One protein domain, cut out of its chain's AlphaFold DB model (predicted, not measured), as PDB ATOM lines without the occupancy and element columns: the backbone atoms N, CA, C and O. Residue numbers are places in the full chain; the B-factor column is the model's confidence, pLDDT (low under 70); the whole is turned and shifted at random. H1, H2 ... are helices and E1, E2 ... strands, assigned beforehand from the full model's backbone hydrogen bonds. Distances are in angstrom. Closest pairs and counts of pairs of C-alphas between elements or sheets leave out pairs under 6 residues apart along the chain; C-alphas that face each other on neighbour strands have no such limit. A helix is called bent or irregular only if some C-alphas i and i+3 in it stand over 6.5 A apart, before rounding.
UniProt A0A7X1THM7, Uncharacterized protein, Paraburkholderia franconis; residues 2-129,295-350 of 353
ATOM      1  N   ARG A   2     -10.957  44.157 -12.269       59.97
ATOM      2  CA  ARG A   2      -9.601  44.001 -12.859       59.97
ATOM      3  C   ARG A   2      -8.710  42.942 -12.178       59.97
ATOM      4  O   ARG A   2      -8.069  42.172 -12.876       59.97
ATOM      5  N   ARG A   3      -8.728  42.843 -10.840       60.19
ATOM      6  CA  ARG A   3      -7.899  41.887 -10.068       60.19
ATOM      7  C   ARG A   3      -8.222  40.412 -10.368       60.19
ATOM      8  O   ARG A   3      -7.336  39.681 -10.780       60.19
ATOM      9  N   ARG A   4      -9.507  40.027 -10.332       61.56
ATOM     10  CA  ARG A   4      -9.967  38.678 -10.737       61.56
ATOM     11  C   ARG A   4      -9.660  38.342 -12.201       61.56
ATOM     12  O   ARG A   4      -9.488  37.179 -12.541       61.56
ATOM     13  N   SER A   5      -9.631  39.348 -13.078       66.06
ATOM     14  CA  SER A   5      -9.297  39.142 -14.496       66.06
ATOM     15  C   SER A   5      -7.802  38.875 -14.689       66.06
ATOM     16  O   SER A   5      -7.447  38.055 -15.523       66.06
ATOM     17  N   ALA A   6      -6.944  39.523 -13.893       70.75
ATOM     18  CA  ALA A   6      -5.508  39.251 -13.867       70.75
ATOM     19  C   ALA A   6      -5.206  37.860 -13.285       70.75
ATOM     20  O   ALA A   6      -4.445  37.110 -13.875       70.75
ATOM     21  N   GLU A   7      -5.870  37.473 -12.191       76.50
ATOM     22  CA  GLU A   7      -5.704  36.147 -11.567       76.50
ATOM     23  C   GLU A   7      -6.092  34.993 -12.507       76.50
ATOM     24  O   GLU A   7      -5.491  33.926 -12.464       76.50
ATOM     25  N   ARG A   8      -7.077  35.210 -13.389       81.31
ATOM     26  CA  ARG A   8      -7.531  34.211 -14.373       81.31
ATOM     27  C   ARG A   8      -6.784  34.260 -15.703       81.31
ATOM     28  O   ARG A   8      -7.030  33.404 -16.544       81.31
ATOM     29  N   PHE A   9      -5.929  35.255 -15.929       85.62
ATOM     30  CA  PHE A   9      -5.275  35.462 -17.222       85.62
ATOM     31  C   PHE A   9      -4.387  34.278 -17.602       85.62
ATOM     32  O   PHE A   9      -4.568  33.672 -18.652       85.62
ATOM     33  N   VAL A  10      -3.464  33.928 -16.715       86.81
ATOM     34  CA  VAL A  10      -2.487  32.868 -16.948       86.81
ATOM     35  C   VAL A  10      -3.147  31.478 -17.021       86.81
ATOM     36  O   VAL A  10      -2.907  30.786 -18.006       86.81
ATOM     37  N   PRO A  11      -4.069  31.097 -16.109       86.25
ATOM     38  CA  PRO A  11      -4.868  29.878 -16.272       86.25
ATOM     39  C   PRO A  11      -5.580  29.777 -17.628       86.25
ATOM     40  O   PRO A  11      -5.511  28.743 -18.282       86.25
ATOM     41  N   ARG A  12      -6.190  30.872 -18.107       87.44
ATOM     42  CA  ARG A  12      -6.866  30.900 -19.417       87.44
ATOM     43  C   ARG A  12      -5.917  30.747 -20.600       87.44
ATOM     44  O   ARG A  12      -6.333  30.221 -21.627       87.44
ATOM     45  N   LEU A  13      -4.681  31.235 -20.496       90.00
ATOM     46  CA  LEU A  13      -3.672  30.987 -21.527       90.00
ATOM     47  C   LEU A  13      -3.331  29.495 -21.593       90.00
ATOM     48  O   LEU A  13      -3.333  28.934 -22.687       90.00
ATOM     49  N   PHE A  14      -3.146  28.838 -20.443       88.00
ATOM     50  CA  PHE A  14      -2.877  27.397 -20.402       88.00
ATOM     51  C   PHE A  14      -4.036  26.557 -20.922       88.00
ATOM     52  O   PHE A  14      -3.805  25.664 -21.728       88.00
ATOM     53  N   GLU A  15      -5.276  26.869 -20.531       88.31
ATOM     54  CA  GLU A  15      -6.484  26.201 -21.049       88.31
ATOM     55  C   GLU A  15      -6.574  26.261 -22.583       88.31
ATOM     56  O   GLU A  15      -7.202  25.411 -23.209       88.31
ATOM     57  N   ARG A  16      -5.938  27.263 -23.200       90.25
ATOM     58  CA  ARG A  16      -5.878  27.452 -24.654       90.25
ATOM     59  C   ARG A  16      -4.608  26.892 -25.303       90.25
ATOM     60  O   ARG A  16      -4.435  27.080 -26.505       90.25
ATOM     61  N   GLY A  17      -3.723  26.255 -24.536       90.50
ATOM     62  CA  GLY A  17      -2.469  25.678 -25.027       90.50
ATOM     63  C   GLY A  17      -1.316  26.677 -25.182       90.50
ATOM     64  O   GLY A  17      -0.412  26.444 -25.981       90.50
ATOM     65  N   TRP A  18      -1.334  27.799 -24.454       92.69
ATOM     66  CA  TRP A  18      -0.301  28.839 -24.531       92.69
ATOM     67  C   TRP A  18       0.535  28.929 -23.257       92.69
ATOM     68  O   TRP A  18       0.003  28.911 -22.149       92.69
ATOM     69  N   LEU A  19       1.847  29.105 -23.436       92.06
ATOM     70  CA  LEU A  19       2.815  29.298 -22.357       92.06
ATOM     71  C   LEU A  19       3.403  30.713 -22.416       92.06
ATOM     72  O   LEU A  19       3.851  31.134 -23.486       92.06
ATOM     73  N   PRO A  20       3.449  31.449 -21.293       93.31
ATOM     74  CA  PRO A  20       4.279  32.642 -21.188       93.31
ATOM     75  C   PRO A  20       5.766  32.289 -21.338       93.31
ATOM     76  O   PRO A  20       6.215  31.288 -20.778       93.31
ATOM     77  N   LEU A  21       6.519  33.137 -22.045       94.25
ATOM     78  CA  LEU A  21       7.975  33.047 -22.170       94.25
ATOM     79  C   LEU A  21       8.653  34.108 -21.291       94.25
ATOM     80  O   LEU A  21       8.380  35.304 -21.432       94.25
ATOM     81  N   LEU A  22       9.536  33.655 -20.400       94.06
ATOM     82  CA  LEU A  22      10.300  34.479 -19.469       94.06
ATOM     83  C   LEU A  22      11.792  34.550 -19.828       94.06
ATOM     84  O   LEU A  22      12.382  33.643 -20.412       94.06
ATOM     85  N   SER A  23      12.412  35.636 -19.401       94.31
ATOM     86  CA  SER A  23      13.841  35.914 -19.456       94.31
ATOM     87  C   SER A  23      14.236  36.720 -18.223       94.31
ATOM     88  O   SER A  23      13.382  37.289 -17.528       94.31
ATOM     89  N   TRP A  24      15.539  36.809 -17.980       91.38
ATOM     90  CA  TRP A  24      16.100  37.632 -16.918       91.38
ATOM     91  C   TRP A  24      15.615  39.080 -16.986       91.38
ATOM     92  O   TRP A  24      15.266  39.656 -15.962       91.38
ATOM     93  N   HIS A  25      15.517  39.644 -18.191       90.25
ATOM     94  CA  HIS A  25      15.136  41.039 -18.429       90.25
ATOM     95  C   HIS A  25      13.757  41.386 -17.857       90.25
ATOM     96  O   HIS A  25      13.611  42.385 -17.153       90.25
ATOM     97  N   GLN A  26      12.761  40.512 -18.048       91.31
ATOM     98  CA  GLN A  26      11.437  40.693 -17.436       91.31
ATOM     99  C   GLN A  26      11.512  40.628 -15.906       91.31
ATOM    100  O   GLN A  26      10.887  41.432 -15.219       91.31
ATOM    101  N   ILE A  27      12.260  39.671 -15.355       90.81
ATOM    102  CA  ILE A  27      12.367  39.475 -13.903       90.81
ATOM    103  C   ILE A  27      13.092  40.654 -13.243       90.81
ATOM    104  O   ILE A  27      12.622  41.182 -12.232       90.81
ATOM    105  N   ALA A  28      14.196  41.098 -13.838       88.12
ATOM    106  CA  ALA A  28      14.976  42.248 -13.410       88.12
ATOM    107  C   ALA A  28      14.123  43.525 -13.376       88.12
ATOM    108  O   ALA A  28      14.123  44.240 -12.371       88.12
ATOM    109  N   GLU A  29      13.324  43.770 -14.419       87.88
ATOM    110  CA  GLU A  29      12.408  44.914 -14.467       87.88
ATOM    111  C   GLU A  29      11.388  44.875 -13.315       87.88
ATOM    112  O   GLU A  29      11.112  45.896 -12.678       87.88
ATOM    113  N   LEU A  30      10.858  43.691 -12.979       89.94
ATOM    114  CA  LEU A  30       9.947  43.550 -11.841       89.94
ATOM    115  C   LEU A  30      10.617  43.921 -10.515       89.94
ATOM    116  O   LEU A  30       9.983  44.586  -9.693       89.94
ATOM    117  N   MET A  31      11.872  43.516 -10.312       88.31
ATOM    118  CA  MET A  31      12.641  43.753  -9.081       88.31
ATOM    119  C   MET A  31      13.056  45.220  -8.892       88.31
ATOM    120  O   MET A  31      13.272  45.671  -7.764       88.31
ATOM    121  N   GLN A  32      13.121  45.991  -9.978       84.31
ATOM    122  CA  GLN A  32      13.452  47.417  -9.948       84.31
ATOM    123  C   GLN A  32      12.288  48.313  -9.490       84.31
ATOM    124  O   GLN A  32      12.475  49.514  -9.288       84.31
ATOM    125  N   HIS A  33      11.080  47.774  -9.289       86.38
ATOM    126  CA  HIS A  33       9.953  48.591  -8.841       86.38
ATOM    127  C   HIS A  33      10.190  49.154  -7.428       86.38
ATOM    128  O   HIS A  33      10.540  48.427  -6.499       86.38
ATOM    129  N   GLY A  34       9.893  50.443  -7.225       83.88
ATOM    130  CA  GLY A  34      10.080  51.138  -5.939       83.88
ATOM    131  C   GLY A  34       9.105  50.741  -4.820       83.88
ATOM    132  O   GLY A  34       9.067  51.393  -3.786       83.88
ATOM    133  N   ASN A  35       8.288  49.702  -5.019       89.62
ATOM    134  CA  ASN A  35       7.347  49.203  -4.014       89.62
ATOM    135  C   ASN A  35       7.645  47.729  -3.767       89.62
ATOM    136  O   ASN A  35       7.214  46.865  -4.525       89.62
ATOM    137  N   ASP A  36       8.368  47.474  -2.687       91.25
ATOM    138  CA  ASP A  36       8.807  46.152  -2.256       91.25
ATOM    139  C   ASP A  36       7.664  45.136  -2.140       91.25
ATOM    140  O   ASP A  36       7.762  44.031  -2.670       91.25
ATOM    141  N   GLY A  37       6.543  45.523  -1.523       90.69
ATOM    142  CA  GLY A  37       5.389  44.635  -1.378       90.69
ATOM    143  C   GLY A  37       4.769  44.246  -2.725       90.69
ATOM    144  O   GLY A  37       4.290  43.122  -2.893       90.69
ATOM    145  N   LEU A  38       4.818  45.151  -3.709       90.94
ATOM    146  CA  LEU A  38       4.394  44.866  -5.078       90.94
ATOM    147  C   LEU A  38       5.368  43.916  -5.785       90.94
ATOM    148  O   LEU A  38       4.901  43.013  -6.479       90.94
ATOM    149  N   VAL A  39       6.683  44.076  -5.600       91.62
ATOM    150  CA  VAL A  39       7.685  43.134  -6.131       91.62
ATOM    151  C   VAL A  39       7.452  41.739  -5.558       91.62
ATOM    152  O   VAL A  39       7.263  40.791  -6.321       91.62
ATOM    153  N   ASP A  40       7.345  41.621  -4.231       91.25
ATOM    154  CA  ASP A  40       7.117  40.342  -3.554       91.25
ATOM    155  C   ASP A  40       5.817  39.675  -4.031       91.25
ATOM    156  O   ASP A  40       5.756  38.456  -4.188       91.25
ATOM    157  N   MET A  41       4.752  40.453  -4.262       91.06
ATOM    158  CA  MET A  41       3.494  39.934  -4.809       91.06
ATOM    159  C   MET A  41       3.654  39.446  -6.254       91.06
ATOM    160  O   MET A  41       3.105  38.403  -6.603       91.06
ATOM    161  N   ARG A  42       4.380  40.183  -7.104       91.12
ATOM    162  CA  ARG A  42       4.583  39.824  -8.515       91.12
ATOM    163  C   ARG A  42       5.458  38.585  -8.669       91.12
ATOM    164  O   ARG A  42       5.092  37.705  -9.438       91.12
ATOM    165  N   LEU A  43       6.544  38.470  -7.902       91.81
ATOM    166  CA  LEU A  43       7.376  37.263  -7.896       91.81
ATOM    167  C   LEU A  43       6.583  36.050  -7.399       91.81
ATOM    168  O   LEU A  43       6.603  35.007  -8.045       91.81
ATOM    169  N   ARG A  44       5.795  36.194  -6.321       91.44
ATOM    170  CA  ARG A  44       4.877  35.131  -5.870       91.44
ATOM    171  C   ARG A  44       3.849  34.749  -6.932       91.44
ATOM    172  O   ARG A  44       3.540  33.571  -7.073       91.44
ATOM    173  N   TYR A  45       3.334  35.721  -7.682       90.69
ATOM    174  CA  TYR A  45       2.416  35.458  -8.786       90.69
ATOM    175  C   TYR A  45       3.080  34.644  -9.904       90.69
ATOM    176  O   TYR A  45       2.498  33.645 -10.310       90.69
ATOM    177  N   LEU A  46       4.290  35.019 -10.350       91.75
ATOM    178  CA  LEU A  46       5.056  34.245 -11.340       91.75
ATOM    179  C   LEU A  46       5.322  32.817 -10.853       91.75
ATOM    180  O   LEU A  46       5.116  31.858 -11.587       91.75
ATOM    181  N   ARG A  47       5.713  32.674  -9.585       92.44
ATOM    182  CA  ARG A  47       5.981  31.377  -8.954       92.44
ATOM    183  C   ARG A  47       4.761  30.471  -8.870       92.44
ATOM    184  O   ARG A  47       4.901  29.257  -8.899       92.44
ATOM    185  N   GLY A  48       3.571  31.058  -8.766       90.81
ATOM    186  CA  GLY A  48       2.308  30.326  -8.746       90.81
ATOM    187  C   GLY A  48       1.848  29.825 -10.116       90.81
ATOM    188  O   GLY A  48       0.776  29.228 -10.199       90.81
ATOM    189  N   TRP A  49       2.589  30.088 -11.198       91.50
ATOM    190  CA  TRP A  49       2.205  29.612 -12.523       91.50
ATOM    191  C   TRP A  49       2.387  28.091 -12.627       91.50
ATOM    192  O   TRP A  49       3.469  27.590 -12.319       91.50
ATOM    193  N   PRO A  50       1.367  27.341 -13.086       90.62
ATOM    194  CA  PRO A  50       1.473  25.892 -13.234       90.62
ATOM    195  C   PRO A  50       2.521  25.478 -14.272       90.62
ATOM    196  O   PRO A  50       3.110  24.413 -14.140       90.62
ATOM    197  N   MET A  51       2.768  26.314 -15.284       92.06
ATOM    198  CA  MET A  51       3.787  26.075 -16.301       92.06
ATOM    199  C   MET A  51       4.338  27.404 -16.834       92.06
ATOM    200  O   MET A  51       3.695  28.438 -16.719       92.06
ATOM    201  N   ALA A  52       5.529  27.410 -17.407       93.19
ATOM    202  CA  ALA A  52       6.144  28.541 -18.085       93.19
ATOM    203  C   ALA A  52       7.228  28.017 -19.028       93.19
ATOM    204  O   ALA A  52       7.763  26.927 -18.821       93.19
ATOM    205  N   ALA A  53       7.562  28.810 -20.041       94.12
ATOM    206  CA  ALA A  53       8.808  28.668 -20.778       94.12
ATOM    207  C   ALA A  53       9.782  29.759 -20.317       94.12
ATOM    208  O   ALA A  53       9.357  30.870 -19.986       94.12
ATOM    209  N   TRP A  54      11.082  29.484 -20.315       94.88
ATOM    210  CA  TRP A  54      12.098  30.506 -20.075       94.88
ATOM    211  C   TRP A  54      13.374  30.253 -20.865       94.88
ATOM    212  O   TRP A  54      13.699  29.114 -21.193       94.88
ATOM    213  N   VAL A  55      14.107  31.325 -21.157       95.06
ATOM    214  CA  VAL A  55      15.468  31.236 -21.702       95.06
ATOM    215  C   VAL A  55      16.359  30.517 -20.691       95.06
ATOM    216  O   VAL A  55      16.325  30.852 -19.509       95.06
ATOM    217  N   LYS A  56      17.165  29.546 -21.118       91.44
ATOM    218  CA  LYS A  56      18.144  28.887 -20.239       91.44
ATOM    219  C   LYS A  56      19.281  29.844 -19.883       91.44
ATOM    220  O   LYS A  56      19.908  30.389 -20.778       91.44
ATOM    221  N   GLY A  57      19.580  30.012 -18.597       79.06
ATOM    222  CA  GLY A  57      20.646  30.892 -18.090       79.06
ATOM    223  C   GLY A  57      22.038  30.253 -18.025       79.06
ATOM    224  O   GLY A  57      22.837  30.614 -17.167       79.06
ATOM    225  N   GLY A  58      22.327  29.265 -18.877       71.50
ATOM    226  CA  GLY A  58      23.562  28.475 -18.818       71.50
ATOM    227  C   GLY A  58      23.522  27.335 -17.792       71.50
ATOM    228  O   GLY A  58      22.452  26.903 -17.372       71.50
ATOM    229  N   VAL A  59      24.693  26.800 -17.427       59.72
ATOM    230  CA  VAL A  59      24.838  25.696 -16.463       59.72
ATOM    231  C   VAL A  59      25.632  26.189 -15.242       59.72
ATOM    232  O   VAL A  59      26.767  26.625 -15.421       59.72
ATOM    233  N   PRO A  60      25.081  26.105 -14.015       60.88
ATOM    234  CA  PRO A  60      23.751  25.586 -13.689       60.88
ATOM    235  C   PRO A  60      22.625  26.553 -14.104       60.88
ATOM    236  O   PRO A  60      22.723  27.759 -13.898       60.88
ATOM    237  N   ASN A  61      21.528  26.008 -14.644       66.62
ATOM    238  CA  ASN A  61      20.352  26.766 -15.102       66.62
ATOM    239  C   ASN A  61      19.485  27.195 -13.909       66.62
ATOM    240  O   ASN A  61      18.361  26.723 -13.745       66.62
ATOM    241  N   VAL A  62      20.054  28.011 -13.021       71.62
ATOM    242  CA  VAL A  62      19.414  28.388 -11.754       71.62
ATOM    243  C   VAL A  62      18.366  29.464 -11.981       71.62
ATOM    244  O   VAL A  62      17.303  29.402 -11.385       71.62
ATOM    245  N   ILE A  63      18.641  30.441 -12.841       83.00
ATOM    246  CA  ILE A  63      17.734  31.554 -13.134       83.00
ATOM    247  C   ILE A  63      17.477  31.636 -14.640       83.00
ATOM    248  O   ILE A  63      18.303  31.155 -15.420       83.00
ATOM    249  N   PRO A  64      16.366  32.257 -15.075       90.94
ATOM    250  CA  PRO A  64      16.144  32.529 -16.483       90.94
ATOM    251  C   PRO A  64      17.296  33.314 -17.088       90.94
ATOM    252  O   PRO A  64      17.793  34.261 -16.485       90.94
ATOM    253  N   GLY A  65      17.689  32.910 -18.287       91.06
ATOM    254  CA  GLY A  65      18.736  33.538 -19.063       91.06
ATOM    255  C   GLY A  65      18.325  34.889 -19.623       91.06
ATOM    256  O   GLY A  65      17.149  35.261 -19.691       91.06
ATOM    257  N   SER A  66      19.340  35.635 -20.012       90.44
ATOM    258  CA  SER A  66      19.242  36.955 -20.612       90.44
ATOM    259  C   SER A  66      19.343  36.872 -22.136       90.44
ATOM    260  O   SER A  66      19.493  35.806 -22.727       90.44
ATOM    261  N   GLU A  67      19.310  38.028 -22.789       91.06
ATOM    262  CA  GLU A  67      19.623  38.130 -24.216       91.06
ATOM    263  C   GLU A  67      21.030  37.598 -24.560       91.06
ATOM    264  O   GLU A  67      21.244  37.105 -25.664       91.06
ATOM    265  N   LEU A  68      21.987  37.634 -23.625       89.38
ATOM    266  CA  LEU A  68      23.305  37.039 -23.856       89.38
ATOM    267  C   LEU A  68      23.207  35.520 -24.050       89.38
ATOM    268  O   LEU A  68      23.909  34.967 -24.886       89.38
ATOM    269  N   ASP A  69      22.313  34.846 -23.328       92.94
ATOM    270  CA  ASP A  69      22.110  33.401 -23.467       92.94
ATOM    271  C   ASP A  69      21.406  33.040 -24.780       92.94
ATOM    272  O   ASP A  69      21.701  32.007 -25.384       92.94
ATOM    273  N   VAL A  70      20.546  33.937 -25.274       95.31
ATOM    274  CA  VAL A  70      20.001  33.867 -26.637       95.31
ATOM    275  C   VAL A  70      21.129  33.958 -27.659       95.31
ATOM    276  O   VAL A  70      21.271  33.065 -28.493       95.31
ATOM    277  N   LEU A  71      21.980  34.979 -27.544       95.12
ATOM    278  CA  LEU A  71      23.124  35.164 -28.432       95.12
ATOM    279  C   LEU A  71      24.066  33.953 -28.406       95.12
ATOM    280  O   LEU A  71      24.491  33.493 -29.456       95.12
ATOM    281  N   ARG A  72      24.366  33.400 -27.228       94.31
ATOM    282  CA  ARG A  72      25.206  32.201 -27.081       94.31
ATOM    283  C   ARG A  72      24.654  31.004 -27.848       94.31
ATOM    284  O   ARG A  72      25.395  30.353 -28.581       94.31
ATOM    285  N   ALA A  73      23.357  30.729 -27.712       95.31
ATOM    286  CA  ALA A  73      22.716  29.631 -28.430       95.31
ATOM    287  C   ALA A  73      22.753  29.839 -29.952       95.31
ATOM    288  O   ALA A  73      23.025  28.898 -30.697       95.31
ATOM    289  N   GLU A  74      22.531  31.072 -30.405       97.44
ATOM    290  CA  GLU A  74      22.592  31.446 -31.819       97.44
ATOM    291  C   GLU A  74      24.004  31.346 -32.392       97.44
ATOM    292  O   GLU A  74      24.180  30.802 -33.477       97.44
ATOM    293  N   VAL A  75      25.015  31.820 -31.661       96.88
ATOM    294  CA  VAL A  75      26.426  31.753 -32.065       96.88
ATOM    295  C   VAL A  75      26.877  30.303 -32.167       96.88
ATOM    296  O   VAL A  75      27.440  29.914 -33.187       96.88
ATOM    297  N   ARG A  76      26.557  29.468 -31.170       96.00
ATOM    298  CA  ARG A  76      26.836  28.026 -31.213       96.00
ATOM    299  C   ARG A  76      26.185  27.361 -32.427       96.00
ATOM    300  O   ARG A  76      26.835  26.570 -33.110       96.00
ATOM    301  N   ALA A  77      24.929  27.697 -32.724       96.94
ATOM    302  CA  ALA A  77      24.220  27.180 -33.892       96.94
ATOM    303  C   ALA A  77      24.854  27.649 -35.215       96.94
ATOM    304  O   ALA A  77      25.107  26.826 -36.093       96.94
ATOM    305  N   ALA A  78      25.155  28.944 -35.344       97.56
ATOM    306  CA  ALA A  78      25.754  29.535 -36.539       97.56
ATOM    307  C   ALA A  78      27.171  29.012 -36.820       97.56
ATOM    308  O   ALA A  78      27.518  28.811 -37.986       97.56
ATOM    309  N   TYR A  79      27.952  28.766 -35.764       97.62
ATOM    310  CA  TYR A  79      29.287  28.174 -35.837       97.62
ATOM    311  C   TYR A  79      29.232  26.694 -36.236       97.62
ATOM    312  O   TYR A  79      29.906  26.280 -37.171       97.62
ATOM    313  N   THR A  80      28.374  25.898 -35.584       96.44
ATOM    314  CA  THR A  80      28.271  24.446 -35.846       96.44
ATOM    315  C   THR A  80      27.686  24.140 -37.228       96.44
ATOM    316  O   THR A  80      27.935  23.079 -37.796       96.44
ATOM    317  N   ARG A  81      26.863  25.049 -37.760       96.94
ATOM    318  CA  ARG A  81      26.150  24.896 -39.033       96.94
ATOM    319  C   ARG A  81      26.396  26.118 -39.929       96.94
ATOM    320  O   ARG A  81      25.493  26.949 -40.082       96.94
ATOM    321  N   PRO A  82      27.614  26.275 -40.483       95.69
ATOM    322  CA  PRO A  82      28.029  27.458 -41.246       95.69
ATOM    323  C   PRO A  82      27.206  27.698 -42.522       95.69
ATOM    324  O   PRO A  82      27.140  28.816 -43.021       95.69
ATOM    325  N   GLU A  83      26.543  26.668 -43.038       96.75
ATOM    326  CA  GLU A  83      25.705  26.728 -44.232       96.75
ATOM    327  C   GLU A  83      24.300  27.295 -43.979       96.75
ATOM    328  O   GLU A  83      23.585  27.614 -44.929       96.75
ATOM    329  N   LEU A  84      23.874  27.393 -42.715       97.00
ATOM    330  CA  LEU A  84      22.535  27.865 -42.375       97.00
ATOM    331  C   LEU A  84      22.454  29.388 -42.381       97.00
ATOM    332  O   LEU A  84      23.306  30.084 -41.824       97.00
ATOM    333  N   ASP A  85      21.363  29.892 -42.946       96.81
ATOM    334  CA  ASP A  85      20.964  31.289 -42.841       96.81
ATOM    335  C   ASP A  85      20.337  31.613 -41.466       96.81
ATOM    336  O   ASP A  85      20.170  30.743 -40.609       96.81
ATOM    337  N   VAL A  86      19.934  32.871 -41.266       97.44
ATOM    338  CA  VAL A  86      19.331  33.352 -40.009       97.44
ATOM    339  C   VAL A  86      18.093  32.571 -39.544       97.44
ATOM    340  O   VAL A  86      17.860  32.450 -38.342       97.44
ATOM    341  N   LEU A  87      17.287  32.021 -40.462       97.31
ATOM    342  CA  LEU A  87      16.108  31.230 -40.097       97.31
ATOM    343  C   LEU A  87      16.525  29.829 -39.651       97.31
ATOM    344  O   LEU A  87      16.017  29.333 -38.646       97.31
ATOM    345  N   GLY A  88      17.482  29.225 -40.360       97.25
ATOM    346  CA  GLY A  88      18.070  27.946 -39.974       97.25
ATOM    347  C   GLY A  88      18.763  28.023 -38.611       97.25
ATOM    348  O   GLY A  88      18.513  27.180 -37.752       97.25
ATOM    349  N   VAL A  89      19.560  29.071 -38.372       98.00
ATOM    350  CA  VAL A  89      20.209  29.323 -37.074       98.00
ATOM    351  C   VAL A  89      19.174  29.477 -35.963       98.00
ATOM    352  O   VAL A  89      19.316  28.836 -34.923       98.00
ATOM    353  N   ARG A  90      18.100  30.251 -36.181       97.06
ATOM    354  CA  ARG A  90      16.979  30.358 -35.229       97.06
ATOM    355  C   ARG A  90      16.397  28.985 -34.896       97.06
ATOM    356  O   ARG A  90      16.149  28.695 -33.728       97.06
ATOM    357  N   ASP A  91      16.126  28.159 -35.901       95.88
ATOM    358  CA  ASP A  91      15.457  26.875 -35.688       95.88
ATOM    359  C   ASP A  91      16.350  25.871 -34.945       95.88
ATOM    360  O   ASP A  91      15.847  25.164 -34.070       95.88
ATOM    361  N   ILE A  92      17.664  25.878 -35.199       96.25
ATOM    362  CA  ILE A  92      18.640  25.110 -34.411       96.25
ATOM    363  C   ILE A  92      18.757  25.670 -32.987       96.25
ATOM    364  O   ILE A  92      18.642  24.921 -32.026       96.25
ATOM    365  N   ALA A  93      18.923  26.984 -32.817       95.50
ATOM    366  CA  ALA A  93      19.051  27.594 -31.493       95.50
ATOM    367  C   ALA A  93      17.813  27.332 -30.617       95.50
ATOM    368  O   ALA A  93      17.942  27.091 -29.414       95.50
ATOM    369  N   ARG A  94      16.610  27.316 -31.212       92.88
ATOM    370  CA  ARG A  94      15.343  27.083 -30.502       92.88
ATOM    371  C   ARG A  94      15.321  25.762 -29.728       92.88
ATOM    372  O   ARG A  94      14.720  25.746 -28.654       92.88
ATOM    373  N   SER A  95      15.925  24.685 -30.243       86.81
ATOM    374  CA  SER A  95      15.874  23.368 -29.579       86.81
ATOM    375  C   SER A  95      16.508  23.401 -28.192       86.81
ATOM    376  O   SER A  95      16.029  22.743 -27.267       86.81
ATOM    377  N   ASP A  96      17.538  24.229 -28.034       85.31
ATOM    378  CA  ASP A  96      18.375  24.234 -26.842       85.31
ATOM    379  C   ASP A  96      18.148  25.472 -25.977       85.31
ATOM    380  O   ASP A  96      18.438  25.426 -24.783       85.31
ATOM    381  N   LEU A  97      17.594  26.548 -26.538       92.75
ATOM    382  CA  LEU A  97      17.447  27.843 -25.875       92.75
ATOM    383  C   LEU A  97      16.423  27.848 -24.733       92.75
ATOM    384  O   LEU A  97      16.612  28.562 -23.748       92.75
ATOM    385  N   LEU A  98      15.328  27.094 -24.866       93.19
ATOM    386  CA  LEU A  98      14.181  27.187 -23.960       93.19
ATOM    387  C   LEU A  98      14.113  26.014 -22.980       93.19
ATOM    388  O   LEU A  98      14.259  24.852 -23.360       93.19
ATOM    389  N   SER A  99      13.856  26.333 -21.715       92.62
ATOM    390  CA  SER A  99      13.423  25.394 -20.680       92.62
ATOM    391  C   SER A  99      11.931  25.547 -20.417       92.62
ATOM    392  O   SER A  99      11.353  26.609 -20.652       92.62
ATOM    393  N   TYR A 100      11.327  24.477 -19.908       92.69
ATOM    394  CA  TYR A 100       9.907  24.402 -19.588       92.69
ATOM    395  C   TYR A 100       9.733  23.762 -18.217       92.69
ATOM    396  O   TYR A 100      10.480  22.854 -17.859       92.69
ATOM    397  N   GLY A 101       8.736  24.221 -17.474       93.06
ATOM    398  CA  GLY A 101       8.470  23.749 -16.121       93.06
ATOM    399  C   GLY A 101       7.553  24.700 -15.373       93.06
ATOM    400  O   GLY A 101       6.929  25.574 -15.971       93.06
ATOM    401  N   THR A 102       7.448  24.528 -14.067       93.19
ATOM    402  CA  THR A 102       6.602  25.336 -13.187       93.19
ATOM    403  C   THR A 102       7.162  26.744 -12.980       93.19
ATOM    404  O   THR A 102       8.353  27.010 -13.151       93.19
ATOM    405  N   GLY A 103       6.314  27.666 -12.521       91.00
ATOM    406  CA  GLY A 103       6.750  28.997 -12.107       91.00
ATOM    407  C   GLY A 103       7.779  28.982 -10.968       91.00
ATOM    408  O   GLY A 103       8.590  29.899 -10.876       91.00
ATOM    409  N   LEU A 104       7.769  27.950 -10.114       91.69
ATOM    410  CA  LEU A 104       8.769  27.759  -9.055       91.69
ATOM    411  C   LEU A 104      10.156  27.440  -9.620       91.69
ATOM    412  O   LEU A 104      11.147  27.925  -9.089       91.69
ATOM    413  N   GLU A 105      10.221  26.660 -10.699       91.38
ATOM    414  CA  GLU A 105      11.477  26.348 -11.391       91.38
ATOM    415  C   GLU A 105      11.977  27.553 -12.196       91.38
ATOM    416  O   GLU A 105      13.169  27.845 -12.194       91.38
ATOM    417  N   ALA A 106      11.066  28.301 -12.830       90.56
ATOM    418  CA  ALA A 106      11.407  29.520 -13.563       90.56
ATOM    419  C   ALA A 106      11.829  30.682 -12.642       90.56
ATOM    420  O   ALA A 106      12.583  31.559 -13.053       90.56
ATOM    421  N   VAL A 107      11.321  30.738 -11.407       90.88
ATOM    422  CA  VAL A 107      11.621  31.792 -10.425       90.88
ATOM    423  C   VAL A 107      11.965  31.132  -9.081       90.88
ATOM    424  O   VAL A 107      11.121  31.084  -8.178       90.88
ATOM    425  N   PRO A 108      13.197  30.611  -8.932       87.06
ATOM    426  CA  PRO A 108      13.606  29.840  -7.755       87.06
ATOM    427  C   PRO A 108      13.641  30.674  -6.468       87.06
ATOM    428  O   PRO A 108      13.642  31.907  -6.476       87.06
ATOM    429  N   ASP A 109      13.766  29.985  -5.331       83.88
ATOM    430  CA  ASP A 109      13.930  30.605  -4.008       83.88
ATOM    431  C   ASP A 109      15.157  31.497  -3.866       83.88
ATOM    432  O   ASP A 109      15.124  32.454  -3.092       83.88
ATOM    433  N   SER A 110      16.208  31.263  -4.653       78.88
ATOM    434  CA  SER A 110      17.375  32.148  -4.685       78.88
ATOM    435  C   SER A 110      17.014  33.582  -5.097       78.88
ATOM    436  O   SER A 110      17.655  34.528  -4.639       78.88
ATOM    437  N   LEU A 111      15.943  33.773  -5.878       82.69
ATOM    438  CA  LEU A 111      15.432  35.093  -6.260       82.69
ATOM    439  C   LEU A 111      14.524  35.733  -5.198       82.69
ATOM    440  O   LEU A 111      14.173  36.905  -5.323       82.69
ATOM    441  N   SER A 112      14.162  35.026  -4.125       73.56
ATOM    442  CA  SER A 112      13.361  35.594  -3.029       73.56
ATOM    443  C   SER A 112      14.116  36.693  -2.264       73.56
ATOM    444  O   SER A 112      13.491  37.614  -1.738       73.56
ATOM    445  N   ASN A 113      15.455  36.672  -2.285       78.38
ATOM    446  CA  ASN A 113      16.323  37.714  -1.717       78.38
ATOM    447  C   ASN A 113      16.696  38.811  -2.733       78.38
ATOM    448  O   ASN A 113      17.769  39.415  -2.659       78.38
ATOM    449  N   TRP A 114      15.797  39.110  -3.672       84.75
ATOM    450  CA  TRP A 114      15.996  40.074  -4.761       84.75
ATOM    451  C   TRP A 114      16.454  41.475  -4.317       84.75
ATOM    452  O   TRP A 114      17.050  42.208  -5.102       84.75
ATOM    453  N   ARG A 115      16.222  41.864  -3.057       85.81
ATOM    454  CA  ARG A 115      16.684  43.147  -2.499       85.81
ATOM    455  C   ARG A 115      18.206  43.294  -2.544       85.81
ATOM    456  O   ARG A 115      18.688  44.401  -2.751       85.81
ATOM    457  N   ILE A 116      18.947  42.190  -2.418       80.69
ATOM    458  CA  ILE A 116      20.413  42.173  -2.557       80.69
ATOM    459  C   ILE A 116      20.810  42.449  -4.013       80.69
ATOM    460  O   ILE A 116      21.769  43.168  -4.280       80.69
ATOM    461  N   LEU A 117      20.019  41.946  -4.965       78.88
ATOM    462  CA  LEU A 117      20.236  42.159  -6.397       78.88
ATOM    463  C   LEU A 117      19.923  43.595  -6.829       78.88
ATOM    464  O   LEU A 117      20.418  44.041  -7.856       78.88
ATOM    465  N   ARG A 118      19.138  44.350  -6.050       78.50
ATOM    466  CA  ARG A 118      18.712  45.711  -6.406       78.50
ATOM    467  C   ARG A 118      19.887  46.668  -6.621       78.50
ATOM    468  O   ARG A 118      19.784  47.516  -7.499       78.50
ATOM    469  N   LEU A 119      20.979  46.535  -5.864       72.94
ATOM    470  CA  LEU A 119      22.174  47.368  -6.058       72.94
ATOM    471  C   LEU A 119      22.777  47.142  -7.453       72.94
ATOM    472  O   LEU A 119      22.947  48.097  -8.206       72.94
ATOM    473  N   PHE A 120      22.971  45.879  -7.835       72.69
ATOM    474  CA  PHE A 120      23.454  45.498  -9.164       72.69
ATOM    475  C   PHE A 120      22.470  45.891 -10.274       72.69
ATOM    476  O   PHE A 120      22.858  46.408 -11.318       72.69
ATOM    477  N   LEU A 121      21.167  45.703 -10.046       75.75
ATOM    478  CA  LEU A 121      20.128  46.074 -11.006       75.75
ATOM    479  C   LEU A 121      20.024  47.590 -11.205       75.75
ATOM    480  O   LEU A 121      19.704  48.025 -12.309       75.75
ATOM    481  N   ALA A 122      20.274  48.391 -10.167       70.75
ATOM    482  CA  ALA A 122      20.293  49.847 -10.264       70.75
ATOM    483  C   ALA A 122      21.496  50.334 -11.085       70.75
ATOM    484  O   ALA A 122      21.342  51.225 -11.921       70.75
ATOM    485  N   GLU A 123      22.664  49.714 -10.906       67.56
ATOM    486  CA  GLU A 123      23.848  49.975 -11.729       67.56
ATOM    487  C   GLU A 123      23.601  49.600 -13.197       67.56
ATOM    488  O   GLU A 123      23.804  50.424 -14.091       67.56
ATOM    489  N   HIS A 124      23.042  48.413 -13.450       67.50
ATOM    490  CA  HIS A 124      22.627  47.999 -14.792       67.50
ATOM    491  C   HIS A 124      21.603  48.954 -15.414       67.50
ATOM    492  O   HIS A 124      21.679  49.232 -16.607       67.50
ATOM    493  N   GLN A 125      20.663  49.492 -14.634       66.88
ATOM    494  CA  GLN A 125      19.688  50.466 -15.127       66.88
ATOM    495  C   GLN A 125      20.338  51.811 -15.465       66.88
ATOM    496  O   GLN A 125      20.008  52.403 -16.494       66.88
ATOM    497  N   ALA A 126      21.261  52.293 -14.632       65.88
ATOM    498  CA  ALA A 126      22.032  53.499 -14.918       65.88
ATOM    499  C   ALA A 126      22.875  53.316 -16.190       65.88
ATOM    500  O   ALA A 126      22.911  54.206 -17.042       65.88
ATOM    501  N   HIS A 127      23.479  52.138 -16.369       67.06
ATOM    502  CA  HIS A 127      24.187  51.779 -17.591       67.06
ATOM    503  C   HIS A 127      23.243  51.701 -18.803       67.06
ATOM    504  O   HIS A 127      23.527  52.305 -19.831       67.06
ATOM    505  N   ALA A 128      22.074  51.066 -18.681       61.16
ATOM    506  CA  ALA A 128      21.075  51.003 -19.749       61.16
ATOM    507  C   ALA A 128      20.549  52.394 -20.141       61.16
ATOM    508  O   ALA A 128      20.320  52.647 -21.316       61.16
ATOM    509  N   GLN A 129      20.402  53.325 -19.190       60.31
ATOM    510  CA  GLN A 129      20.081  54.727 -19.486       60.31
ATOM    511  C   GLN A 129      21.214  55.418 -20.252       60.31
ATOM    512  O   GLN A 129      20.938  56.086 -21.247       60.31
ATOM    513  N   VAL A 295      16.025  50.121 -24.361       75.88
ATOM    514  CA  VAL A 295      17.073  49.080 -24.401       75.88
ATOM    515  C   VAL A 295      16.518  47.736 -23.933       75.88
ATOM    516  O   VAL A 295      16.734  46.722 -24.592       75.88
ATOM    517  N   ASN A 296      15.760  47.729 -22.833       82.12
ATOM    518  CA  ASN A 296      15.122  46.518 -22.318       82.12
ATOM    519  C   ASN A 296      14.085  45.967 -23.312       82.12
ATOM    520  O   ASN A 296      14.043  44.764 -23.559       82.12
ATOM    521  N   ASP A 297      13.296  46.848 -23.934       86.25
ATOM    522  CA  ASP A 297      12.317  46.477 -24.960       86.25
ATOM    523  C   ASP A 297      12.994  45.812 -26.167       86.25
ATOM    524  O   ASP A 297      12.481  44.823 -26.696       86.25
ATOM    525  N   LEU A 298      14.167  46.302 -26.581       86.62
ATOM    526  CA  LEU A 298      14.946  45.693 -27.660       86.62
ATOM    527  C   LEU A 298      15.526  44.328 -27.256       86.62
ATOM    528  O   LEU A 298      15.447  43.377 -28.038       86.62
ATOM    529  N   SER A 299      16.035  44.200 -26.029       87.06
ATOM    530  CA  SER A 299      16.478  42.910 -25.493       87.06
ATOM    531  C   SER A 299      15.345  41.880 -25.437       87.06
ATOM    532  O   SER A 299      15.548  40.716 -25.781       87.06
ATOM    533  N   LEU A 300      14.129  42.293 -25.067       91.25
ATOM    534  CA  LEU A 300      12.945  41.429 -25.082       91.25
ATOM    535  C   LEU A 300      12.469  41.114 -26.502       91.25
ATOM    536  O   LEU A 300      12.030  39.994 -26.768       91.25
ATOM    537  N   LEU A 301      12.584  42.059 -27.435       93.94
ATOM    538  CA  LEU A 301      12.244  41.838 -28.840       93.94
ATOM    539  C   LEU A 301      13.125  40.755 -29.482       93.94
ATOM    540  O   LEU A 301      12.647  40.039 -30.360       93.94
ATOM    541  N   CYS A 302      14.358  40.558 -29.010       93.69
ATOM    542  CA  CYS A 302      15.226  39.462 -29.458       93.69
ATOM    543  C   CYS A 302      14.680  38.063 -29.115       93.69
ATOM    544  O   CYS A 302      15.146  37.075 -29.674       93.69
ATOM    545  N   LEU A 303      13.662  37.958 -28.252       94.44
ATOM    546  CA  LEU A 303      12.944  36.706 -27.985       94.44
ATOM    547  C   LEU A 303      11.836  36.422 -29.005       94.44
ATOM    548  O   LEU A 303      11.367  35.289 -29.102       94.44
ATOM    549  N   ALA A 304      11.410  37.419 -29.785       95.50
ATOM    550  CA  ALA A 304      10.316  37.282 -30.744       95.50
ATOM    551  C   ALA A 304      10.540  36.241 -31.867       95.50
ATOM    552  O   ALA A 304       9.545  35.676 -32.323       95.50
ATOM    553  N   PRO A 305      11.773  35.911 -32.315       96.06
ATOM    554  CA  PRO A 305      12.006  34.745 -33.177       96.06
ATOM    555  C   PRO A 305      11.615  33.404 -32.520       96.06
ATOM    556  O   PRO A 305      11.317  32.419 -33.201       96.06
ATOM    557  N   TYR A 306      11.599  33.348 -31.189       95.38
ATOM    558  CA  TYR A 306      11.371  32.132 -30.402       95.38
ATOM    559  C   TYR A 306       9.973  32.062 -29.777       95.38
ATOM    560  O   TYR A 306       9.622  31.046 -29.182       95.38
ATOM    561  N   ALA A 307       9.153  33.100 -29.952       94.06
ATOM    562  CA  ALA A 307       7.773  33.154 -29.491       94.06
ATOM    563  C   ALA A 307       6.799  33.151 -30.677       94.06
ATOM    564  O   ALA A 307       7.036  33.801 -31.693       94.06
ATOM    565  N   THR A 308       5.660  32.459 -30.551       92.69
ATOM    566  CA  THR A 308       4.633  32.529 -31.609       92.69
ATOM    567  C   THR A 308       3.957  33.903 -31.657       92.69
ATOM    568  O   THR A 308       3.731  34.441 -32.739       92.69
ATOM    569  N   GLU A 309       3.644  34.468 -30.490       94.00
ATOM    570  CA  GLU A 309       3.022  35.785 -30.335       94.00
ATOM    571  C   GLU A 309       3.848  36.616 -29.347       94.00
ATOM    572  O   GLU A 309       4.110  36.184 -28.225       94.00
ATOM    573  N   THR A 310       4.243  37.816 -29.764       95.00
ATOM    574  CA  THR A 310       4.970  38.793 -28.948       95.00
ATOM    575  C   THR A 310       4.112  40.039 -28.792       95.00
ATOM    576  O   THR A 310       3.760  40.695 -29.776       95.00
ATOM    577  N   PHE A 311       3.773  40.384 -27.551       93.44
ATOM    578  CA  PHE A 311       3.003  41.586 -27.246       93.44
ATOM    579  C   PHE A 311       3.935  42.703 -26.796       93.44
ATOM    580  O   PHE A 311       4.635  42.560 -25.799       93.44
ATOM    581  N   VAL A 312       3.916  43.816 -27.523       92.31
ATOM    582  CA  VAL A 312       4.766  44.985 -27.274       92.31
ATOM    583  C   VAL A 312       3.925  46.253 -27.145       92.31
ATOM    584  O   VAL A 312       2.732  46.285 -27.478       92.31
ATOM    585  N   ASP A 313       4.537  47.326 -26.656       89.88
ATOM    586  CA  ASP A 313       3.891  48.628 -26.595       89.88
ATOM    587  C   ASP A 313       3.726  49.256 -28.002       89.88
ATOM    588  O   ASP A 313       4.167  48.737 -29.031       89.88
ATOM    589  N   LYS A 314       3.049  50.409 -28.068       89.19
ATOM    590  CA  LYS A 314       2.762  51.082 -29.345       89.19
ATOM    591  C   LYS A 314       4.040  51.532 -30.073       89.19
ATOM    592  O   LYS A 314       4.071  51.446 -31.299       89.19
ATOM    593  N   ARG A 315       5.047  52.044 -29.352       87.31
ATOM    594  CA  ARG A 315       6.299  52.581 -29.921       87.31
ATOM    595  C   ARG A 315       7.133  51.454 -30.523       87.31
ATOM    596  O   ARG A 315       7.565  51.572 -31.673       87.31
ATOM    597  N   THR A 316       7.281  50.348 -29.797       90.69
ATOM    598  CA  THR A 316       8.009  49.170 -30.282       90.69
ATOM    599  C   THR A 316       7.315  48.545 -31.490       90.69
ATOM    600  O   THR A 316       7.970  48.289 -32.500       90.69
ATOM    601  N   LEU A 317       5.981  48.399 -31.466       93.56
ATOM    602  CA  LEU A 317       5.235  47.845 -32.604       93.56
ATOM    603  C   LEU A 317       5.435  48.659 -33.890       93.56
ATOM    604  O   LEU A 317       5.607  48.082 -34.963       93.56
ATOM    605  N   GLU A 318       5.398  49.989 -33.800       93.06
ATOM    606  CA  GLU A 318       5.584  50.851 -34.970       93.06
ATOM    607  C   GLU A 318       7.007  50.752 -35.531       93.06
ATOM    608  O   GLU A 318       7.197  50.661 -36.744       93.06
ATOM    609  N   SER A 319       8.007  50.682 -34.653       92.12
ATOM    610  CA  SER A 319       9.400  50.482 -35.057       92.12
ATOM    611  C   SER A 319       9.603  49.130 -35.753       92.12
ATOM    612  O   SER A 319      10.213  49.082 -36.819       92.12
ATOM    613  N   VAL A 320       8.998  48.056 -35.231       94.50
ATOM    614  CA  VAL A 320       9.013  46.728 -35.869       94.50
ATOM    615  C   VAL A 320       8.321  46.755 -37.232       94.50
ATOM    616  O   VAL A 320       8.835  46.178 -38.187       94.50
ATOM    617  N   ARG A 321       7.175  47.437 -37.369       94.50
ATOM    618  CA  ARG A 321       6.474  47.564 -38.661       94.50
ATOM    619  C   ARG A 321       7.337  48.255 -39.709       94.50
ATOM    620  O   ARG A 321       7.450  47.745 -40.822       94.50
ATOM    621  N   ARG A 322       7.971  49.373 -39.346       94.00
ATOM    622  CA  ARG A 322       8.900  50.091 -40.228       94.00
ATOM    623  C   ARG A 322      10.078  49.212 -40.642       94.00
ATOM    624  O   ARG A 322      10.395  49.155 -41.827       94.00
ATOM    625  N   ALA A 323      10.682  48.498 -39.693       94.19
ATOM    626  CA  ALA A 323      11.794  47.595 -39.972       94.19
ATOM    627  C   ALA A 323      11.376  46.438 -40.898       94.19
ATOM    628  O   ALA A 323      12.027  46.221 -41.915       94.19
ATOM    629  N   LYS A 324      10.240  45.773 -40.637       94.44
ATOM    630  CA  LYS A 324       9.703  44.696 -41.496       94.44
ATOM    631  C   LYS A 324       9.394  45.169 -42.923       94.44
ATOM    632  O   LYS A 324       9.589  44.411 -43.865       94.44
ATOM    633  N   GLN A 325       8.936  46.412 -43.102       93.62
ATOM    634  CA  GLN A 325       8.706  46.991 -44.434       93.62
ATOM    635  C   GLN A 325      10.003  47.217 -45.221       93.62
ATOM    636  O   GLN A 325       9.990  47.151 -46.448       93.62
ATOM    637  N   LYS A 326      11.108  47.526 -44.534       94.38
ATOM    638  CA  LYS A 326      12.417  47.766 -45.161       94.38
ATOM    639  C   LYS A 326      13.232  46.488 -45.332       94.38
ATOM    640  O   LYS A 326      14.001  46.397 -46.281       94.38
ATOM    641  N   VAL A 327      13.032  45.514 -44.449       94.94
ATOM    642  CA  VAL A 327      13.760  44.247 -44.411       94.94
ATOM    643  C   VAL A 327      12.747  43.097 -44.349       94.94
ATOM    644  O   VAL A 327      12.395  42.647 -43.256       94.94
ATOM    645  N   PRO A 328      12.266  42.588 -45.502       92.75
ATOM    646  CA  PRO A 328      11.287  41.496 -45.543       92.75
ATOM    647  C   PRO A 328      11.739  40.249 -44.777       92.75
ATOM    648  O   PRO A 328      10.935  39.599 -44.115       92.75
ATOM    649  N   ARG A 329      13.048  39.975 -44.764       94.81
ATOM    650  CA  ARG A 329      13.638  38.857 -44.022       94.81
ATOM    651  C   ARG A 329      13.386  38.926 -42.510       94.81
ATOM    652  O   ARG A 329      13.203  37.896 -41.870       94.81
ATOM    653  N   LEU A 330      13.288  40.129 -41.939       94.94
ATOM    654  CA  LEU A 330      12.890  40.315 -40.540       94.94
ATOM    655  C   LEU A 330      11.435  39.884 -40.307       94.94
ATOM    656  O   LEU A 330      11.086  39.411 -39.227       94.94
ATOM    657  N   ALA A 331      10.560  40.041 -41.305       92.06
ATOM    658  CA  ALA A 331       9.172  39.608 -41.196       92.06
ATOM    659  C   ALA A 331       9.040  38.082 -41.122       92.06
ATOM    660  O   ALA A 331       8.170  37.616 -40.393       92.06
ATOM    661  N   GLU A 332       9.910  37.350 -41.825       93.75
ATOM    662  CA  GLU A 332      10.008  35.881 -41.788       93.75
ATOM    663  C   GLU A 332      10.670  35.368 -40.501       93.75
ATOM    664  O   GLU A 332      10.316  34.304 -39.986       93.75
ATOM    665  N   LEU A 333      11.648  36.120 -39.985       95.75
ATOM    666  CA  LEU A 333      12.382  35.748 -38.782       95.75
ATOM    667  C   LEU A 333      11.507  35.832 -37.533       95.75
ATOM    668  O   LEU A 333      11.485  34.900 -36.726       95.75
ATOM    669  N   LEU A 334      10.822  36.965 -37.375       94.38
ATOM    670  CA  LEU A 334      10.017  37.261 -36.199       94.38
ATOM    671  C   LEU A 334       8.663  36.557 -36.278       94.38
ATOM    672  O   LEU A 334       7.991  36.609 -37.309       94.38
ATOM    673  N   GLY A 335       8.202  36.035 -35.140       85.00
ATOM    674  CA  GLY A 335       6.811  35.634 -34.978       85.00
ATOM    675  C   GLY A 335       5.823  36.800 -35.139       85.00
ATOM    676  O   GLY A 335       6.151  37.926 -35.552       85.00
ATOM    677  N   SER A 336       4.567  36.540 -34.792       92.06
ATOM    678  CA  SER A 336       3.553  37.589 -34.775       92.06
ATOM    679  C   SER A 336       3.875  38.595 -33.663       92.06
ATOM    680  O   SER A 336       4.063  38.224 -32.508       92.06
ATOM    681  N   VAL A 337       3.965  39.881 -34.018       94.44
ATOM    682  CA  VAL A 337       4.231  40.984 -33.082       94.44
ATOM    683  C   VAL A 337       3.016  41.900 -33.075       94.44
ATOM    684  O   VAL A 337       2.630  42.446 -34.114       94.44
ATOM    685  N   ARG A 338       2.387  42.059 -31.911       94.25
ATOM    686  CA  ARG A 338       1.123  42.786 -31.748       94.25
ATOM    687  C   ARG A 338       1.171  43.714 -30.545       94.25
ATOM    688  O   ARG A 338       2.016  43.597 -29.670       94.25
ATOM    689  N   LYS A 339       0.200  44.617 -30.480       93.75
ATOM    690  CA  LYS A 339      -0.110  45.378 -29.271       93.75
ATOM    691  C   LYS A 339      -1.337  44.760 -28.612       93.75
ATOM    692  O   LYS A 339      -2.306  44.457 -29.301       93.75
ATOM    693  N   ALA A 340      -1.328  44.682 -27.287       90.00
ATOM    694  CA  ALA A 340      -2.521  44.437 -26.484       90.00
ATOM    695  C   ALA A 340      -2.702  45.570 -25.468       90.00
ATOM    696  O   ALA A 340      -1.724  46.068 -24.911       90.00
ATOM    697  N   ALA A 341      -3.942  46.010 -25.242       85.50
ATOM    698  CA  ALA A 341      -4.242  47.024 -24.228       85.50
ATOM    699  C   ALA A 341      -4.598  46.390 -22.872       85.50
ATOM    700  O   ALA A 341      -4.579  47.068 -21.843       85.50
ATOM    701  N   SER A 342      -4.929  45.097 -22.864       85.69
ATOM    702  CA  SER A 342      -5.349  44.363 -21.679       85.69
ATOM    703  C   SER A 342      -5.057  42.862 -21.777       85.69
ATOM    704  O   SER A 342      -4.861  42.310 -22.858       85.69
ATOM    705  N   TYR A 343      -5.121  42.171 -20.634       84.38
ATOM    706  CA  TYR A 343      -5.044  40.705 -20.558       84.38
ATOM    707  C   TYR A 343      -6.130  39.998 -21.380       84.38
ATOM    708  O   TYR A 343      -5.922  38.890 -21.874       84.38
ATOM    709  N   HIS A 344      -7.295  40.636 -21.524       85.06
ATOM    710  CA  HIS A 344      -8.379  40.112 -22.345       85.06
ATOM    711  C   HIS A 344      -7.981  40.097 -23.822       85.06
ATOM    712  O   HIS A 344      -8.192  39.087 -24.485       85.06
ATOM    713  N   ASP A 345      -7.348  41.166 -24.309       86.50
ATOM    714  CA  ASP A 345      -6.903  41.259 -25.704       86.50
ATOM    715  C   ASP A 345      -5.818  40.224 -26.009       86.50
ATOM    716  O   ASP A 345      -5.860  39.594 -27.062       86.50
ATOM    717  N   ILE A 346      -4.896  39.994 -25.063       88.38
ATOM    718  CA  ILE A 346      -3.886  38.929 -25.179       88.38
ATOM    719  C   ILE A 346      -4.572  37.566 -25.278       88.38
ATOM    720  O   ILE A 346      -4.306  36.802 -26.198       88.38
ATOM    721  N   THR A 347      -5.500  37.277 -24.362       86.81
ATOM    722  CA  THR A 347      -6.222  35.998 -24.366       86.81
ATOM    723  C   THR A 347      -7.002  35.823 -25.670       86.81
ATOM    724  O   THR A 347      -6.970  34.747 -26.248       86.81
ATOM    725  N   ALA A 348      -7.676  36.866 -26.163       86.31
ATOM    726  CA  ALA A 348      -8.443  36.827 -27.405       86.31
ATOM    727  C   ALA A 348      -7.564  36.597 -28.646       86.31
ATOM    728  O   ALA A 348      -7.978  35.871 -29.546       86.31
ATOM    729  N   ALA A 349      -6.358  37.172 -28.676       86.50
ATOM    730  CA  ALA A 349      -5.384  36.982 -29.750       86.50
ATOM    731  C   ALA A 349      -4.709  35.597 -29.733       86.50
ATOM    732  O   ALA A 349      -4.149  35.189 -30.745       86.50
ATOM    733  N   CYS A 350      -4.795  34.875 -28.615       86.94
ATOM    734  CA  CYS A 350      -4.329  33.502 -28.460       86.94
ATOM    735  C   CYS A 350      -5.524  32.530 -28.584       86.94
ATOM    736  O   CYS A 350      -6.174  32.238 -27.572       86.94
TER     737      CYS A 350
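Overview. This is residues 2 to 129 and 295 to 350 of the 353 residues of an uncharacterized protein of Paraburkholderia franconis (UniProt A0A7X1THM7). Short helices gather in groups round two small strand pairs: H3, H4, H7 and H8 lie toward one end of the longest axis, the crossed helices H5 and H6 toward the other, with the pair E1 E2 between them. Alongside, E3 and E4 pair with H10 packed on E4, H11 meets H6, H9 packs on H3, and H1, H2 and H12 bring the two ends of the printed part together. The printed part has 184 residues with twelve named helices and four named strands, in the order H1 to H4, E1, H5, H6, E2, H7 to H9, E3, H10, H11, E4, H12; E1 and E2 are antiparallel, E3 and E4 parallel. It is mostly helix and compact, with a radius of gyration of the C-alphas of 16.9 A and spans of 49 by 37 by 34 A.

Arrangement. H1, residues 2 to 7, and H12, residues 343 to 349, only just touch, with 3 pairs of C-alphas within 8 A, the closest Ala 6 and Tyr 343 at 6.9 A. H2, residues 9 to 15, touches H12, its closest C-alphas Phe 9 and Tyr 343 at 6.2 A. The hub is H3, residues 24 to 31, touching three helices. It forms a helical hairpin with H4, residues 36 to 47, at 39 degrees; the closest C-alphas are Met 31 and Val 39, 5.8 A. It touches H8, residues 109 to 129, about perpendicular at 81 degrees, closest at Met 31 and Trp 114, 6.6 A, and H9, residues 295 to 301, closest at His 25 and Asn 296, 6.7 A. H7, residues 103 to 106, touches H4, with C-alphas 103 and 47 4.0 A apart. E1, residues 52 to 55, and E2, residues 98 to 101, have N 52 and O 101 within hydrogen-bond range at 2.7 A. H5, residues 67 to 80, touches H6, residues 86 to 97, at a steep tilt of 65 degrees, closest at Ala 73 and Ala 93, 5.2 A. H6 touches H11, residues 328 to 333, with residues 86 to 90 alone, closest at Leu 87 and Leu 333, 6.0 A. E3, residues 309 to 311, H10, residues 314 to 326, H11 and E4, residues 336 to 338, form a strand-helix-strand unit, two parallel neighbour strands with helices between, its crossover right-handed; N 310 and O 336 are 2.8 A apart. Every O i to N i+4 pair is within hydrogen-bond range in H1 to H5 and H9 to H12, but 6 of 8 in H6 and 10 of 17 in H8; H7 is too short for one.

Along the chain. H1 begins at C-alpha 2, (-9.601, 44.001, -12.859), and H12 ends at C-alpha 349, (-5.384, 36.982, -29.750). H8 is 29.3 A long, with a kink of 68 degrees near residue 116, and irregular, C-alphas 112 and 115 being 8.3 A apart. H5 measures 19.9 A, H10 18.8 A and H4 16.5 A.

Size, cuts and confidence. The C-alphas farthest apart, Gly 37 and Glu 83, are 50.7 A apart. Residues 130 to 294 are not printed; C-alphas 129 and 295 across this cut are 8.1 A apart. E1 to H5 is a long link of 11 residues. Mean pLDDT of the printed part is 88.0, with residues 2 to 5, 59 to 61 and 123 to 129 under 70.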